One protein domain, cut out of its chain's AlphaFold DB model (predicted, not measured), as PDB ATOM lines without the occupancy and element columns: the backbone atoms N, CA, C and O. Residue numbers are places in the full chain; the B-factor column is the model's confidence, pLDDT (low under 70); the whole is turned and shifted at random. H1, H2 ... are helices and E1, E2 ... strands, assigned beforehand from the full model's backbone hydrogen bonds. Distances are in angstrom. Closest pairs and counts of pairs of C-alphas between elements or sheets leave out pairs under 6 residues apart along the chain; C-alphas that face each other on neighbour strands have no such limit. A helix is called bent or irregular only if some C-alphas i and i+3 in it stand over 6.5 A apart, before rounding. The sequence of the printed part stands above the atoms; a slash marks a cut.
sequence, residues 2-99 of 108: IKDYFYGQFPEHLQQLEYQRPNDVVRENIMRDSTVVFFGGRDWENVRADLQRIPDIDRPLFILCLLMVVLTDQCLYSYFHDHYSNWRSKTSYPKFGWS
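Overview. This is residues 2 to 99 of the 108 residues of an uncharacterized protein of Lentisphaerae bacterium RIFOXYA12_FULL_48_11 (UniProt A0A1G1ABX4). One long helix, H5, forms a spine, with the short helices H1 and H2 set crosswise on its residues 61 to 65 and H6 folding back along its last part as a hairpin, whose turn at residues 78 to 83 sticks out. A small parallel pair of strands, E1 and E2, lies near the middle, with H4 packed by E1 and H3 off at a far end. The 98 printed residues are mostly helix, in the order H1 H2 H3 E1 H4 H5 H6 E2, and compact, with a radius of gyration of the C-alphas of 13.7 A and spans of 39 by 27 by 21 A.

Arrangement. H1, residues 2 to 8, only just touches residues 61 to 65 of H5, residues 59 to 79, with 3 pairs of C-alphas within 8 A; the closest, Phe 6 and Cys 65, are 6.5 A apart, and the lines are about perpendicular at 87 degrees. H2, residues 10 to 16, only just touches residues 62 to 65 of H5, also with 3 pairs, the closest C-alphas being Phe 10 and Phe 62 at 6.3 A. H3, residues 24 to 30, touches no helix. E1, residues 38 to 40, and E2, residues 95 to 99, are parallel, with N 39 and O 95 2.9 A apart, within hydrogen-bond range. They form a strand-helix-strand unit, two parallel strands with helices between: H4, residues 47 to 53, H5 and H6, residues 81 to 91. The closest C-alphas of E1 and H4 are Gly 40 and Val 47, 4.3 A. Residues 73 to 77 of H5 touch H6, closest at C-alphas Tyr 77 and Tyr 84, 5.5 A; this helical hairpin runs opposite ways at a shallow tilt of 34 degrees, only just short of steep. Every O i to N i+4 pair is within hydrogen-bond range in H1, H2, H3 and H5, against 2 of 3 in H4 and 4 of 7 in H6.

Along the chain. H1 begins at C-alpha 2, (179.626, 173.096, 217.286). H5 is 29.6 A long, H6 15.1 A. H4 is only just irregular, C-alphas 50 and 53 being 6.8 A apart; H6 is irregular, C-alphas 82 and 85 being 7.0 A apart. E2, 10.8 A, ends at C-alpha 99, (149.031, 168.490, 217.734).

Size, cuts and confidence. The C-alphas farthest apart, Asn 29 and Ile 57, are 39.5 A from each other. The printed part has no cut and no long link. Residues 21, 29 and 34 have pLDDT under 70.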
ATOM      1  N   ILE A   2     181.062 172.780 217.096       88.06
ATOM      2  CA  ILE A   2     179.626 173.096 217.286       88.06
ATOM      3  C   ILE A   2     179.272 174.548 216.932       88.06
ATOM      4  O   ILE A   2     178.254 174.794 216.305       88.06
ATOM      5  N   LYS A   3     180.141 175.508 217.281       91.75
ATOM      6  CA  LYS A   3     179.961 176.928 216.943       91.75
ATOM      7  C   LYS A   3     179.911 177.132 215.427       91.75
ATOM      8  O   LYS A   3     178.998 177.773 214.927       91.75
ATOM      9  N   ASP A   4     180.876 176.559 214.715       94.38
ATOM     10  CA  ASP A   4     180.985 176.703 213.260       94.38
ATOM     11  C   ASP A   4     179.784 176.062 212.555       94.38
ATOM     12  O   ASP A   4     179.214 176.657 211.647       94.38
ATOM     13  N   TYR A   5     179.332 174.903 213.044       96.12
ATOM     14  CA  TYR A   5     178.107 174.268 212.568       96.12
ATOM     15  C   TYR A   5     176.860 175.124 212.845       96.12
ATOM     16  O   TYR A   5     176.067 175.364 211.937       96.12
ATOM     17  N   PHE A   6     176.701 175.624 214.076       94.81
ATOM     18  CA  PHE A   6     175.533 176.401 214.502       94.81
ATOM     19  C   PHE A   6     175.350 177.696 213.700       94.81
ATOM     20  O   PHE A   6     174.230 178.044 213.346       94.81
ATOM     21  N   TYR A   7     176.439 178.414 213.413       93.00
ATOM     22  CA  TYR A   7     176.375 179.665 212.649       93.00
ATOM     23  C   TYR A   7     176.488 179.466 211.132       93.00
ATOM     24  O   TYR A   7     176.125 180.374 210.390       93.00
ATOM     25  N   GLY A   8     177.001 178.319 210.676       95.00
ATOM     26  CA  GLY A   8     177.170 178.002 209.259       95.00
ATOM     27  C   GLY A   8     176.009 177.190 208.691       95.00
ATOM     28  O   GLY A   8     175.194 177.710 207.941       95.00
ATOM     29  N   GLN A   9     175.939 175.908 209.047       94.88
ATOM     30  CA  GLN A   9     175.076 174.922 208.382       94.88
ATOM     31  C   GLN A   9     173.713 174.745 209.054       94.88
ATOM     32  O   GLN A   9     172.722 174.446 208.391       94.88
ATOM     33  N   PHE A  10     173.633 174.928 210.374       95.00
ATOM     34  CA  PHE A  10     172.399 174.693 211.124       95.00
ATOM     35  C   PHE A  10     171.192 175.494 210.603       95.00
ATOM     36  O   PHE A  10     170.138 174.878 210.449       95.00
ATOM     37  N   PRO A  11     171.290 176.801 210.276       92.38
ATOM     38  CA  PRO A  11     170.147 177.555 209.764       92.38
ATOM     39  C   PRO A  11     169.642 177.023 208.419       92.38
ATOM     40  O   PRO A  11     168.436 176.976 208.196       92.38
ATOM     41  N   GLU A  12     170.549 176.586 207.543       92.69
ATOM     42  CA  GLU A  12     170.204 176.004 206.241       92.69
ATOM     43  C   GLU A  12     169.498 174.658 206.418       92.69
ATOM     44  O   GLU A  12     168.419 174.440 205.872       92.69
ATOM     45  N   HIS A  13     170.053 173.781 207.256       93.25
ATOM     46  CA  HIS A  13     169.437 172.503 207.613       93.25
ATOM     47  C   HIS A  13     168.062 172.685 208.268       93.25
ATOM     48  O   HIS A  13     167.125 171.949 207.966       93.25
ATOM     49  N   LEU A  14     167.903 173.703 209.114       90.25
ATOM     50  CA  LEU A  14     166.634 174.020 209.765       90.25
ATOM     51  C   LEU A  14     165.549 174.448 208.761       90.25
ATOM     52  O   LEU A  14     164.375 174.147 208.976       90.25
ATOM     53  N   GLN A  15     165.924 175.125 207.669       87.56
ATOM     54  CA  GLN A  15     165.008 175.530 206.592       87.56
ATOM     55  C   GLN A  15     164.593 174.369 205.678       87.56
ATOM     56  O   GLN A  15     163.559 174.454 205.022       87.56
ATOM     57  N   GLN A  16     165.389 173.298 205.617       84.44
ATOM     58  CA  GLN A  16     165.101 172.119 204.791       84.44
ATOM     59  C   GLN A  16     164.073 171.177 205.421       84.44
ATOM     60  O   GLN A  16     163.554 170.289 204.742       84.44
ATOM     61  N   LEU A  17     163.800 171.341 206.714       83.19
ATOM     62  CA  LEU A  17     162.791 170.560 207.404       83.19
ATOM     63  C   LEU A  17     161.397 170.978 206.941       83.19
ATOM     64  O   LEU A  17     161.019 172.146 207.005       83.19
ATOM     65  N   GLU A  18     160.615 170.000 206.494       73.19
ATOM     66  CA  GLU A  18     159.238 170.246 206.062       73.19
ATOM     67  C   GLU A  18     158.299 170.429 207.268       73.19
ATOM     68  O   GLU A  18     157.318 171.163 207.150       73.19
ATOM     69  N   TYR A  19     158.689 169.875 208.432       73.56
ATOM     70  CA  TYR A  19     157.986 169.842 209.721       73.56
ATOM     71  C   TYR A  19     156.533 169.352 209.646       73.56
ATOM     72  O   TYR A  19     155.815 169.541 208.664       73.56
ATOM     73  N   GLN A  20     156.021 168.798 210.743       71.56
ATOM     74  CA  GLN A  20     154.576 168.625 210.857       71.56
ATOM     75  C   GLN A  20     153.937 169.923 211.342       71.56
ATOM     76  O   GLN A  20     154.256 170.453 212.410       71.56
ATOM     77  N   ARG A  21     153.024 170.458 210.532       68.19
ATOM     78  CA  ARG A  21     152.203 171.602 210.931       68.19
ATOM     79  C   ARG A  21     151.028 171.115 211.772       68.19
ATOM     80  O   ARG A  21     150.463 170.066 211.454       68.19
ATOM     81  N   PRO A  22     150.614 171.880 212.795       70.56
ATOM     82  CA  PRO A  22     149.354 171.599 213.442       70.56
ATOM     83  C   PRO A  22     148.200 171.642 212.451       70.56
ATOM     84  O   PRO A  22     148.238 172.400 211.476       70.56
ATOM     85  N   ASN A  23     147.148 170.874 212.739       72.12
ATOM     86  CA  ASN A  23     145.896 171.000 212.000       72.12
ATOM     87  C   ASN A  23     145.356 172.443 212.094       72.12
ATOM     88  O   ASN A  23     145.649 173.173 213.046       72.12
ATOM     89  N   ASP A  24     144.568 172.856 211.097       74.94
ATOM     90  CA  ASP A  24     144.123 174.250 210.971       74.94
ATOM     91  C   ASP A  24     143.346 174.723 212.210       74.94
ATOM     92  O   ASP A  24     143.526 175.850 212.665       74.94
ATOM     93  N   VAL A  25     142.566 173.832 212.836       73.38
ATOM     94  CA  VAL A  25     141.815 174.134 214.063       73.38
ATOM     95  C   VAL A  25     142.752 174.496 215.214       73.38
ATOM     96  O   VAL A  25     142.544 175.515 215.871       73.38
ATOM     97  N   VAL A  26     143.795 173.701 215.456       71.50
ATOM     98  CA  VAL A  26     144.784 173.965 216.505       71.50
ATOM     99  C   VAL A  26     145.586 175.218 216.168       71.50
ATOM    100  O   VAL A  26     145.803 176.056 217.044       71.50
ATOM    101  N   ARG A  27     145.984 175.381 214.904       75.44
ATOM    102  CA  ARG A  27     146.772 176.526 214.439       75.44
ATOM    103  C   ARG A  27     146.030 177.852 214.632       75.44
ATOM    104  O   ARG A  27     146.597 178.799 215.174       75.44
ATOM    105  N   GLU A  28     144.768 177.914 214.222       71.56
ATOM    106  CA  GLU A  28     143.993 179.160 214.154       71.56
ATOM    107  C   GLU A  28     143.210 179.441 215.438       71.56
ATOM    108  O   GLU A  28     143.143 180.589 215.878       71.56
ATOM    109  N   ASN A  29     142.667 178.405 216.088       68.62
ATOM    110  CA  ASN A  29     141.734 178.584 217.205       68.62
ATOM    111  C   ASN A  29     142.347 178.312 218.584       68.62
ATOM    112  O   ASN A  29     141.810 178.802 219.579       68.62
ATOM    113  N   ILE A  30     143.455 177.563 218.667       75.25
ATOM    114  CA  ILE A  30     144.041 177.139 219.952       75.25
ATOM    115  C   ILE A  30     145.389 177.812 220.209       75.25
ATOM    116  O   ILE A  30     145.542 178.495 221.217       75.25
ATOM    117  N   MET A  31     146.362 177.654 219.309       72.88
ATOM    118  CA  MET A  31     147.712 178.195 219.508       72.88
ATOM    119  C   MET A  31     147.808 179.684 219.176       72.88
ATOM    120  O   MET A  31     148.663 180.365 219.735       72.88
ATOM    121  N   ARG A  32     146.942 180.194 218.281       70.75
ATOM    122  CA  ARG A  32     146.977 181.578 217.761       70.75
ATOM    123  C   ARG A  32     148.358 181.998 217.230       70.75
ATOM    124  O   ARG A  32     148.665 183.183 217.151       70.75
ATOM    125  N   ASP A  33     149.174 181.018 216.854       74.19
ATOM    126  CA  ASP A  33     150.480 181.176 216.228       74.19
ATOM    127  C   ASP A  33     150.474 180.340 214.948       74.19
ATOM    128  O   ASP A  33     150.640 179.119 214.970       74.19
ATOM    129  N   SER A  34     150.256 181.009 213.816       68.56
ATOM    130  CA  SER A  34     150.195 180.370 212.500       68.56
ATOM    131  C   SER A  34     151.549 179.882 211.985       68.56
ATOM    132  O   SER A  34     151.596 179.172 210.980       68.56
ATOM    133  N   THR A  35     152.638 180.234 212.670       76.88
ATOM    134  CA  THR A  35     154.015 179.897 212.289       76.88
ATOM    135  C   THR A  35     154.571 178.717 213.079       76.88
ATOM    136  O   THR A  35     155.717 178.318 212.875       76.88
ATOM    137  N   VAL A  36     153.798 178.164 214.018       81.94
ATOM    138  CA  VAL A  36     154.263 177.049 214.840       81.94
ATOM    139  C   VAL A  36     154.396 175.778 214.008       81.94
ATOM    140  O   VAL A  36     153.517 175.406 213.228       81.94
ATOM    141  N   VAL A  37     155.528 175.113 214.190       86.06
ATOM    142  CA  VAL A  37     155.875 173.863 213.527       86.06
ATOM    143  C   VAL A  37     156.415 172.887 214.560       86.06
ATOM    144  O   VAL A  37     157.076 173.288 215.525       86.06
ATOM    145  N   PHE A  38     156.107 171.611 214.366       87.69
ATOM    146  CA  PHE A  38     156.506 170.544 215.266       87.69
ATOM    147  C   PHE A  38     157.577 169.662 214.637       87.69
ATOM    148  O   PHE A  38     157.504 169.307 213.459       87.69
ATOM    149  N   PHE A  39     158.559 169.309 215.459       90.69
ATOM    150  CA  PHE A  39     159.574 168.310 215.167       90.69
ATOM    151  C   PHE A  39     159.349 167.094 216.067       90.69
ATOM    152  O   PHE A  39     159.089 167.245 217.264       90.69
ATOM    153  N   GLY A  40     159.493 165.900 215.501       88.56
ATOM    154  CA  GLY A  40     159.516 164.642 216.236       88.56
ATOM    155  C   GLY A  40     158.189 163.896 216.280       88.56
ATOM    156  O   GLY A  40     158.192 162.677 216.141       88.56
ATOM    157  N   GLY A  41     157.056 164.594 216.374       87.69
ATOM    158  CA  GLY A  41     155.752 163.938 216.465       87.69
ATOM    159  C   GLY A  41     155.505 163.261 217.811       87.69
ATOM    160  O   GLY A  41     156.316 163.361 218.731       87.69
ATOM    161  N   ARG A  42     154.375 162.554 217.915       88.31
ATOM    162  CA  ARG A  42     154.021 161.814 219.126       88.31
ATOM    163  C   ARG A  42     155.012 160.681 219.353       88.31
ATOM    164  O   ARG A  42     155.286 159.922 218.426       88.31
ATOM    165  N   ASP A  43     155.534 160.565 220.574       88.12
ATOM    166  CA  ASP A  43     156.482 159.502 220.945       88.12
ATOM    167  C   ASP A  43     157.676 159.403 219.960       88.12
ATOM    168  O   ASP A  43     158.220 158.324 219.714       88.12
ATOM    169  N   TRP A  44     158.074 160.540 219.367       89.00
ATOM    170  CA  TRP A  44     159.161 160.663 218.387       89.00
ATOM    171  C   TRP A  44     158.972 159.894 217.062       89.00
ATOM    172  O   TRP A  44     159.941 159.677 216.324       89.00
ATOM    173  N   GLU A  45     157.741 159.509 216.716       89.62
ATOM    174  CA  GLU A  45     157.436 158.687 215.534       89.62
ATOM    175  C   GLU A  45     157.905 159.303 214.199       89.62
ATOM    176  O   GLU A  45     158.256 158.576 213.264       89.62
ATOM    177  N   ASN A  46     157.984 160.637 214.116       88.25
ATOM    178  CA  ASN A  46     158.335 161.366 212.896       88.25
ATOM    179  C   ASN A  46     159.815 161.766 212.816       88.25
ATOM    180  O   ASN A  46     160.259 162.183 211.747       88.25
ATOM    181  N   VAL A  47     160.615 161.574 213.877       89.94
ATOM    182  CA  VAL A  47     162.037 161.994 213.917       89.94
ATOM    183  C   VAL A  47     162.825 161.472 212.723       89.94
ATOM    184  O   VAL A  47     163.639 162.189 212.146       89.94
ATOM    185  N   ARG A  48     162.592 160.216 212.329       89.88
ATOM    186  CA  ARG A  48     163.277 159.617 211.176       89.88
ATOM    187  C   ARG A  48     162.977 160.375 209.883       89.88
ATOM    188  O   ARG A  48     163.895 160.586 209.096       89.88
ATOM    189  N   ALA A  49     161.713 160.733 209.660       88.88
ATOM    190  CA  ALA A  49     161.287 161.460 208.470       88.88
ATOM    191  C   ALA A  49     161.806 162.903 208.500       88.88
ATOM    192  O   ALA A  49     162.379 163.361 207.513       88.88
ATOM    193  N   ASP A  50     161.711 163.572 209.653       88.69
ATOM    194  CA  ASP A  50     162.229 164.929 209.830       88.69
ATOM    195  C   ASP A  50     163.745 164.976 209.553       88.69
ATOM    196  O   ASP A  50     164.230 165.815 208.800       88.69
ATOM    197  N   LEU A  51     164.519 164.012 210.062       91.81
ATOM    198  CA  LEU A  51     165.972 163.961 209.859       91.81
ATOM    199  C   LEU A  51     166.412 163.468 208.473       91.81
ATOM    200  O   LEU A  51     167.610 163.498 208.179       91.81
ATOM    201  N   GLN A  52     165.494 163.014 207.616       91.75
ATOM    202  CA  GLN A  52     165.841 162.450 206.306       91.75
ATOM    203  C   GLN A  52     166.506 163.483 205.386       91.75
ATOM    204  O   GLN A  52     167.308 163.116 204.528       91.75
ATOM    205  N   ARG A  53     166.198 164.771 205.575       89.44
ATOM    206  CA  ARG A  53     166.787 165.879 204.806       89.44
ATOM    207  C   ARG A  53     168.161 166.309 205.312       89.44
ATOM    208  O   ARG A  53     168.878 166.984 204.585       89.44
ATOM    209  N   ILE A  54     168.536 165.897 206.521       93.94
ATOM    210  CA  ILE A  54     169.813 166.262 207.129       93.94
ATOM    211  C   ILE A  54     170.857 165.189 206.792       93.94
ATOM    212  O   ILE A  54     170.581 164.001 207.022       93.94
ATOM    213  N   PRO A  55     172.052 165.569 206.292       94.88
ATOM    214  CA  PRO A  55     173.138 164.626 206.053       94.88
ATOM    215  C   PRO A  55     173.455 163.798 207.301       94.88
ATOM    216  O   PRO A  55     173.562 164.338 208.401       94.88
ATOM    217  N   ASP A  56     173.646 162.487 207.139       95.00
ATOM    218  CA  ASP A  56     173.866 161.541 208.243       95.00
ATOM    219  C   ASP A  56     174.989 161.972 209.199       95.00
ATOM    220  O   ASP A  56     174.851 161.831 210.414       95.00
ATOM    221  N   ILE A  57     176.068 162.542 208.651       95.62
ATOM    222  CA  ILE A  57     177.228 163.027 209.411       95.62
ATOM    223  C   ILE A  57     176.904 164.248 210.287       95.62
ATOM    224  O   ILE A  57     177.504 164.424 211.346       95.62
ATOM    225  N   ASP A  58     175.918 165.048 209.883       96.12
ATOM    226  CA  ASP A  58     175.545 166.300 210.540       96.12
ATOM    227  C   ASP A  58     174.403 166.120 211.545       96.12
ATOM    228  O   ASP A  58     174.224 166.958 212.429       96.12
ATOM    229  N   ARG A  59     173.648 165.012 211.476       94.94
ATOM    230  CA  ARG A  59     172.494 164.745 212.357       94.94
ATOM    231  C   ARG A  59     172.791 164.906 213.856       94.94
ATOM    232  O   ARG A  59     171.970 165.531 214.527       94.94
ATOM    233  N   PRO A  60     173.917 164.420 214.420       95.00
ATOM    234  CA  PRO A  60     174.192 164.609 215.846       95.00
ATOM    235  C   PRO A  60     174.348 166.087 216.229       95.00
ATOM    236  O   PRO A  60     173.794 166.534 217.234       95.00
ATOM    237  N   LEU A  61     175.063 166.863 215.406       96.31
ATOM    238  CA  LEU A  61     175.236 168.301 215.622       96.31
ATOM    239  C   LEU A  61     173.924 169.053 215.402       96.31
ATOM    240  O   LEU A  61     173.609 169.964 216.166       96.31
ATOM    241  N   PHE A  62     173.137 168.637 214.408       95.38
ATOM    242  CA  PHE A  62     171.806 169.164 214.146       95.38
ATOM    243  C   PHE A  62     170.886 169.009 215.356       95.38
ATOM    244  O   PHE A  62     170.355 170.009 215.831       95.38
ATOM    245  N   ILE A  63     170.746 167.790 215.887       93.75
ATOM    246  CA  ILE A  63     169.882 167.499 217.041       93.75
ATOM    247  C   ILE A  63     170.329 168.302 218.261       93.75
ATOM    248  O   ILE A  63     169.494 168.884 218.945       93.75
ATOM    249  N   LEU A  64     171.637 168.394 218.514       95.25
ATOM    250  CA  LEU A  64     172.154 169.162 219.644       95.25
ATOM    251  C   LEU A  64     171.853 170.663 219.505       95.25
ATOM    252  O   LEU A  64     171.437 171.304 220.468       95.25
ATOM    253  N   CYS A  65     172.020 171.228 218.307       95.69
ATOM    254  CA  CYS A  65     171.671 172.622 218.028       95.69
ATOM    255  C   CYS A  65     170.165 172.869 218.138       95.69
ATOM    256  O   CYS A  65     169.747 173.863 218.733       95.69
ATOM    257  N   LEU A  66     169.361 171.937 217.625       94.25
ATOM    258  CA  LEU A  66     167.909 171.977 217.706       94.25
ATOM    259  C   LEU A  66     167.437 171.947 219.165       94.25
ATOM    260  O   LEU A  66     166.649 172.796 219.574       94.25
ATOM    261  N   LEU A  67     167.990 171.044 219.975       94.00
ATOM    262  CA  LEU A  67     167.734 170.973 221.411       94.00
ATOM    263  C   LEU A  67     168.049 172.306 222.102       94.00
ATOM    264  O   LEU A  67     167.224 172.810 222.860       94.00
ATOM    265  N   MET A  68     169.204 172.916 221.817       93.75
ATOM    266  CA  MET A  68     169.583 174.202 222.418       93.75
ATOM    267  C   MET A  68     168.591 175.324 222.085       93.75
ATOM    268  O   MET A  68     168.213 176.086 222.980       93.75
ATOM    269  N   VAL A  69     168.142 175.438 220.828       93.38
ATOM    270  CA  VAL A  69     167.182 176.491 220.448       93.38
ATOM    271  C   VAL A  69     165.784 176.231 221.009       93.38
ATOM    272  O   VAL A  69     165.146 177.175 221.470       93.38
ATOM    273  N   VAL A  70     165.338 174.970 221.052       91.94
ATOM    274  CA  VAL A  70     164.037 174.590 221.630       91.94
ATOM    275  C   VAL A  70     164.019 174.840 223.137       91.94
ATOM    276  O   VAL A  70     163.076 175.448 223.639       91.94
ATOM    277  N   LEU A  71     165.073 174.451 223.863       92.12
ATOM    278  CA  LEU A  71     165.191 174.729 225.299       92.12
ATOM    279  C   LEU A  71     165.240 176.231 225.585       92.12
ATOM    280  O   LEU A  71     164.633 176.694 226.551       92.12
ATOM    281  N   THR A  72     165.920 177.006 224.736       92.81
ATOM    282  CA  THR A  72     165.932 178.472 224.845       92.81
ATOM    283  C   THR A  72     164.529 179.048 224.642       92.81
ATOM    284  O   THR A  72     164.089 179.866 225.450       92.81
ATOM    285  N   ASP A  73     163.796 178.595 223.617       91.25
ATOM    286  CA  ASP A  73     162.407 179.010 223.362       91.25
ATOM    287  C   ASP A  73     161.491 178.674 224.549       91.25
ATOM    288  O   ASP A  73     160.754 179.538 225.027       91.25
ATOM    289  N   GLN A  74     161.578 177.449 225.077       89.06
ATOM    290  CA  GLN A  74     160.784 177.004 226.226       89.06
ATOM    291  C   GLN A  74     161.118 177.776 227.506       89.06
ATOM    292  O   GLN A  74     160.212 178.153 228.253       89.06
ATOM    293  N   CYS A  75     162.400 178.042 227.760       92.06
ATOM    294  CA  CYS A  75     162.842 178.842 228.899       92.06
ATOM    295  C   CYS A  75     162.284 180.269 228.825       92.06
ATOM    296  O   CYS A  75     161.708 180.759 229.798       92.06
ATOM    297  N   LEU A  76     162.381 180.913 227.655       93.56
ATOM    298  CA  LEU A  76     161.832 182.251 227.445       93.56
ATOM    299  C   LEU A  76     160.314 182.278 227.620       93.56
ATOM    300  O   LEU A  76     159.800 183.160 228.301       93.56
ATOM    301  N   TYR A  77     159.603 181.293 227.069       88.94
ATOM    302  CA  TYR A  77     158.154 181.190 227.236       88.94
ATOM    303  C   TYR A  77     157.741 181.063 228.708       88.94
ATOM    304  O   TYR A  77     156.777 181.701 229.133       88.94
ATOM    305  N   SER A  78     158.472 180.243 229.469       90.94
ATOM    306  CA  SER A  78     158.096 179.847 230.831       90.94
ATOM    307  C   SER A  78     158.491 180.880 231.886       90.94
ATOM    308  O   SER A  78     157.750 181.091 232.840       90.94
ATOM    309  N   TYR A  79     159.655 181.516 231.726       95.31
ATOM    310  CA  TYR A  79     160.256 182.359 232.767       95.31
ATOM    311  C   TYR A  79     160.469 183.817 232.344       95.31
ATOM    312  O   TYR A  79     160.627 184.676 233.205       95.31
ATOM    313  N   PHE A  80     160.447 184.118 231.044       93.88
ATOM    314  CA  PHE A  80     160.695 185.461 230.501       93.88
ATOM    315  C   PHE A  80     159.584 185.880 229.530       93.88
ATOM    316  O   PHE A  80     159.843 186.387 228.435       93.88
ATOM    317  N   HIS A  81     158.335 185.645 229.938       90.81
ATOM    318  CA  HIS A  81     157.153 185.766 229.085       90.81
ATOM    319  C   HIS A  81     157.026 187.140 228.401       90.81
ATOM    320  O   HIS A  81     156.712 187.207 227.213       90.81
ATOM    321  N   ASP A  82     157.374 188.223 229.104       94.62
ATOM    322  CA  ASP A  82     157.337 189.599 228.583       94.62
ATOM    323  C   ASP A  82     158.223 189.801 227.340       94.62
ATOM    324  O   ASP A  82     157.949 190.654 226.494       94.62
ATOM    325  N   HIS A  83     159.276 188.994 227.193       92.75
ATOM    326  CA  HIS A  83     160.183 189.028 226.046       92.75
ATOM    327  C   HIS A  83     159.842 187.986 224.979       92.75
ATOM    328  O   HIS A  83     160.340 188.075 223.851       92.75
ATOM    329  N   TYR A  84     158.991 187.011 225.306       90.94
ATOM    330  CA  TYR A  84     158.730 185.867 224.441       90.94
ATOM    331  C   TYR A  84     158.109 186.274 223.106       90.94
ATOM    332  O   TYR A  84     158.532 185.791 222.060       90.94
ATOM    333  N   SER A  85     157.159 187.212 223.112       89.62
ATOM    334  CA  SER A  85     156.510 187.689 221.883       89.62
ATOM    335  C   SER A  85     157.512 188.295 220.886       89.62
ATOM    336  O   SER A  85     157.442 188.024 219.686       89.62
ATOM    337  N   ASN A  86     158.490 189.067 221.378       92.31
ATOM    338  CA  ASN A  86     159.553 189.650 220.557       92.31
ATOM    339  C   ASN A  86     160.553 188.597 220.065       92.31
ATOM    340  O   ASN A  86     161.010 188.664 218.928       92.31
ATOM    341  N   TRP A  87     160.901 187.634 220.919       91.31
ATOM    342  CA  TRP A  87     161.764 186.520 220.542       91.31
ATOM    343  C   TRP A  87     161.128 185.678 219.434       91.31
ATOM    344  O   TRP A  87     161.739 185.454 218.387       91.31
ATOM    345  N   ARG A  88     159.875 185.266 219.639       88.81
ATOM    346  CA  ARG A  88     159.129 184.383 218.741       88.81
ATOM    347  C   ARG A  88     158.967 184.984 217.347       88.81
ATOM    348  O   ARG A  88     159.167 184.272 216.365       88.81
ATOM    349  N   SER A  89     158.694 186.288 217.254       88.94
ATOM    350  CA  SER A  89     158.551 186.985 215.968       88.94
ATOM    351  C   SER A  89     159.843 187.057 215.150       88.94
ATOM    352  O   SER A  89     159.782 187.264 213.940       88.94
ATOM    353  N   LYS A  90     161.008 186.868 215.782       89.56
ATOM    354  CA  LYS A  90     162.319 186.899 215.118       89.56
ATOM    355  C   LYS A  90     162.860 185.521 214.768       89.56
ATOM    356  O   LYS A  90     163.586 185.400 213.789       89.56
ATOM    357  N   THR A  91     162.577 184.510 215.585       87.62
ATOM    358  CA  THR A  91     163.232 183.200 215.461       87.62
ATOM    359  C   THR A  91     162.341 182.144 214.835       87.62
ATOM    360  O   THR A  91     162.821 181.332 214.054       87.62
ATOM    361  N   SER A  92     161.048 182.148 215.169       84.44
ATOM    362  CA  SER A  92     160.082 181.146 214.715       84.44
ATOM    363  C   SER A  92     160.563 179.682 214.845       84.44
ATOM    364  O   SER A  92     160.140 178.824 214.076       84.44
ATOM    365  N   TYR A  93     161.405 179.368 215.843       88.62
ATOM    366  CA  TYR A  93     161.961 178.020 216.022       88.62
ATOM    367  C   TYR A  93     160.880 176.937 216.199       88.62
ATOM    368  O   TYR A  93     159.813 177.218 216.759       88.62
ATOM    369  N   PRO A  94     161.136 175.699 215.732       88.62
ATOM    370  CA  PRO A  94     160.221 174.583 215.937       88.62
ATOM    371  C   PRO A  94     160.073 174.240 217.419       88.62
ATOM    372  O   PRO A  94     160.893 174.627 218.252       88.62
ATOM    373  N   LYS A  95     159.034 173.471 217.742       88.19
ATOM    374  CA  LYS A  95     158.839 172.867 219.064       88.19
ATOM    375  C   LYS A  95     158.970 171.350 218.963       88.19
ATOM    376  O   LYS A  95     158.547 170.765 217.968       88.19
ATOM    377  N   PHE A  96     159.509 170.710 219.996       91.00
ATOM    378  CA  PHE A  96     159.377 169.260 220.153       91.00
ATOM    379  C   PHE A  96     157.960 168.946 220.588       91.00
ATOM    380  O   PHE A  96     157.521 169.409 221.643       91.00
ATOM    381  N   GLY A  97     157.218 168.235 219.748       88.00
ATOM    382  CA  GLY A  97     155.801 168.063 219.998       88.00
ATOM    383  C   GLY A  97     154.999 167.560 218.820       88.00
ATOM    384  O   GLY A  97     155.523 167.117 217.799       88.00
ATOM    385  N   TRP A  98     153.691 167.671 218.992       86.06
ATOM    386  CA  TRP A  98     152.676 167.354 218.001       86.06
ATOM    387  C   TRP A  98     151.364 168.059 218.361       86.06
ATOM    388  O   TRP A  98     151.229 168.686 219.417       86.06
ATOM    389  N   SER A  99     150.370 167.955 217.480       82.00
ATOM    390  CA  SER A  99     149.031 168.490 217.734       82.00
ATOM    391  C   SER A  99     147.943 167.437 217.560       82.00
ATOM    392  O   SER A  99     147.879 166.792 216.514       82.00
TER     393      SER A  99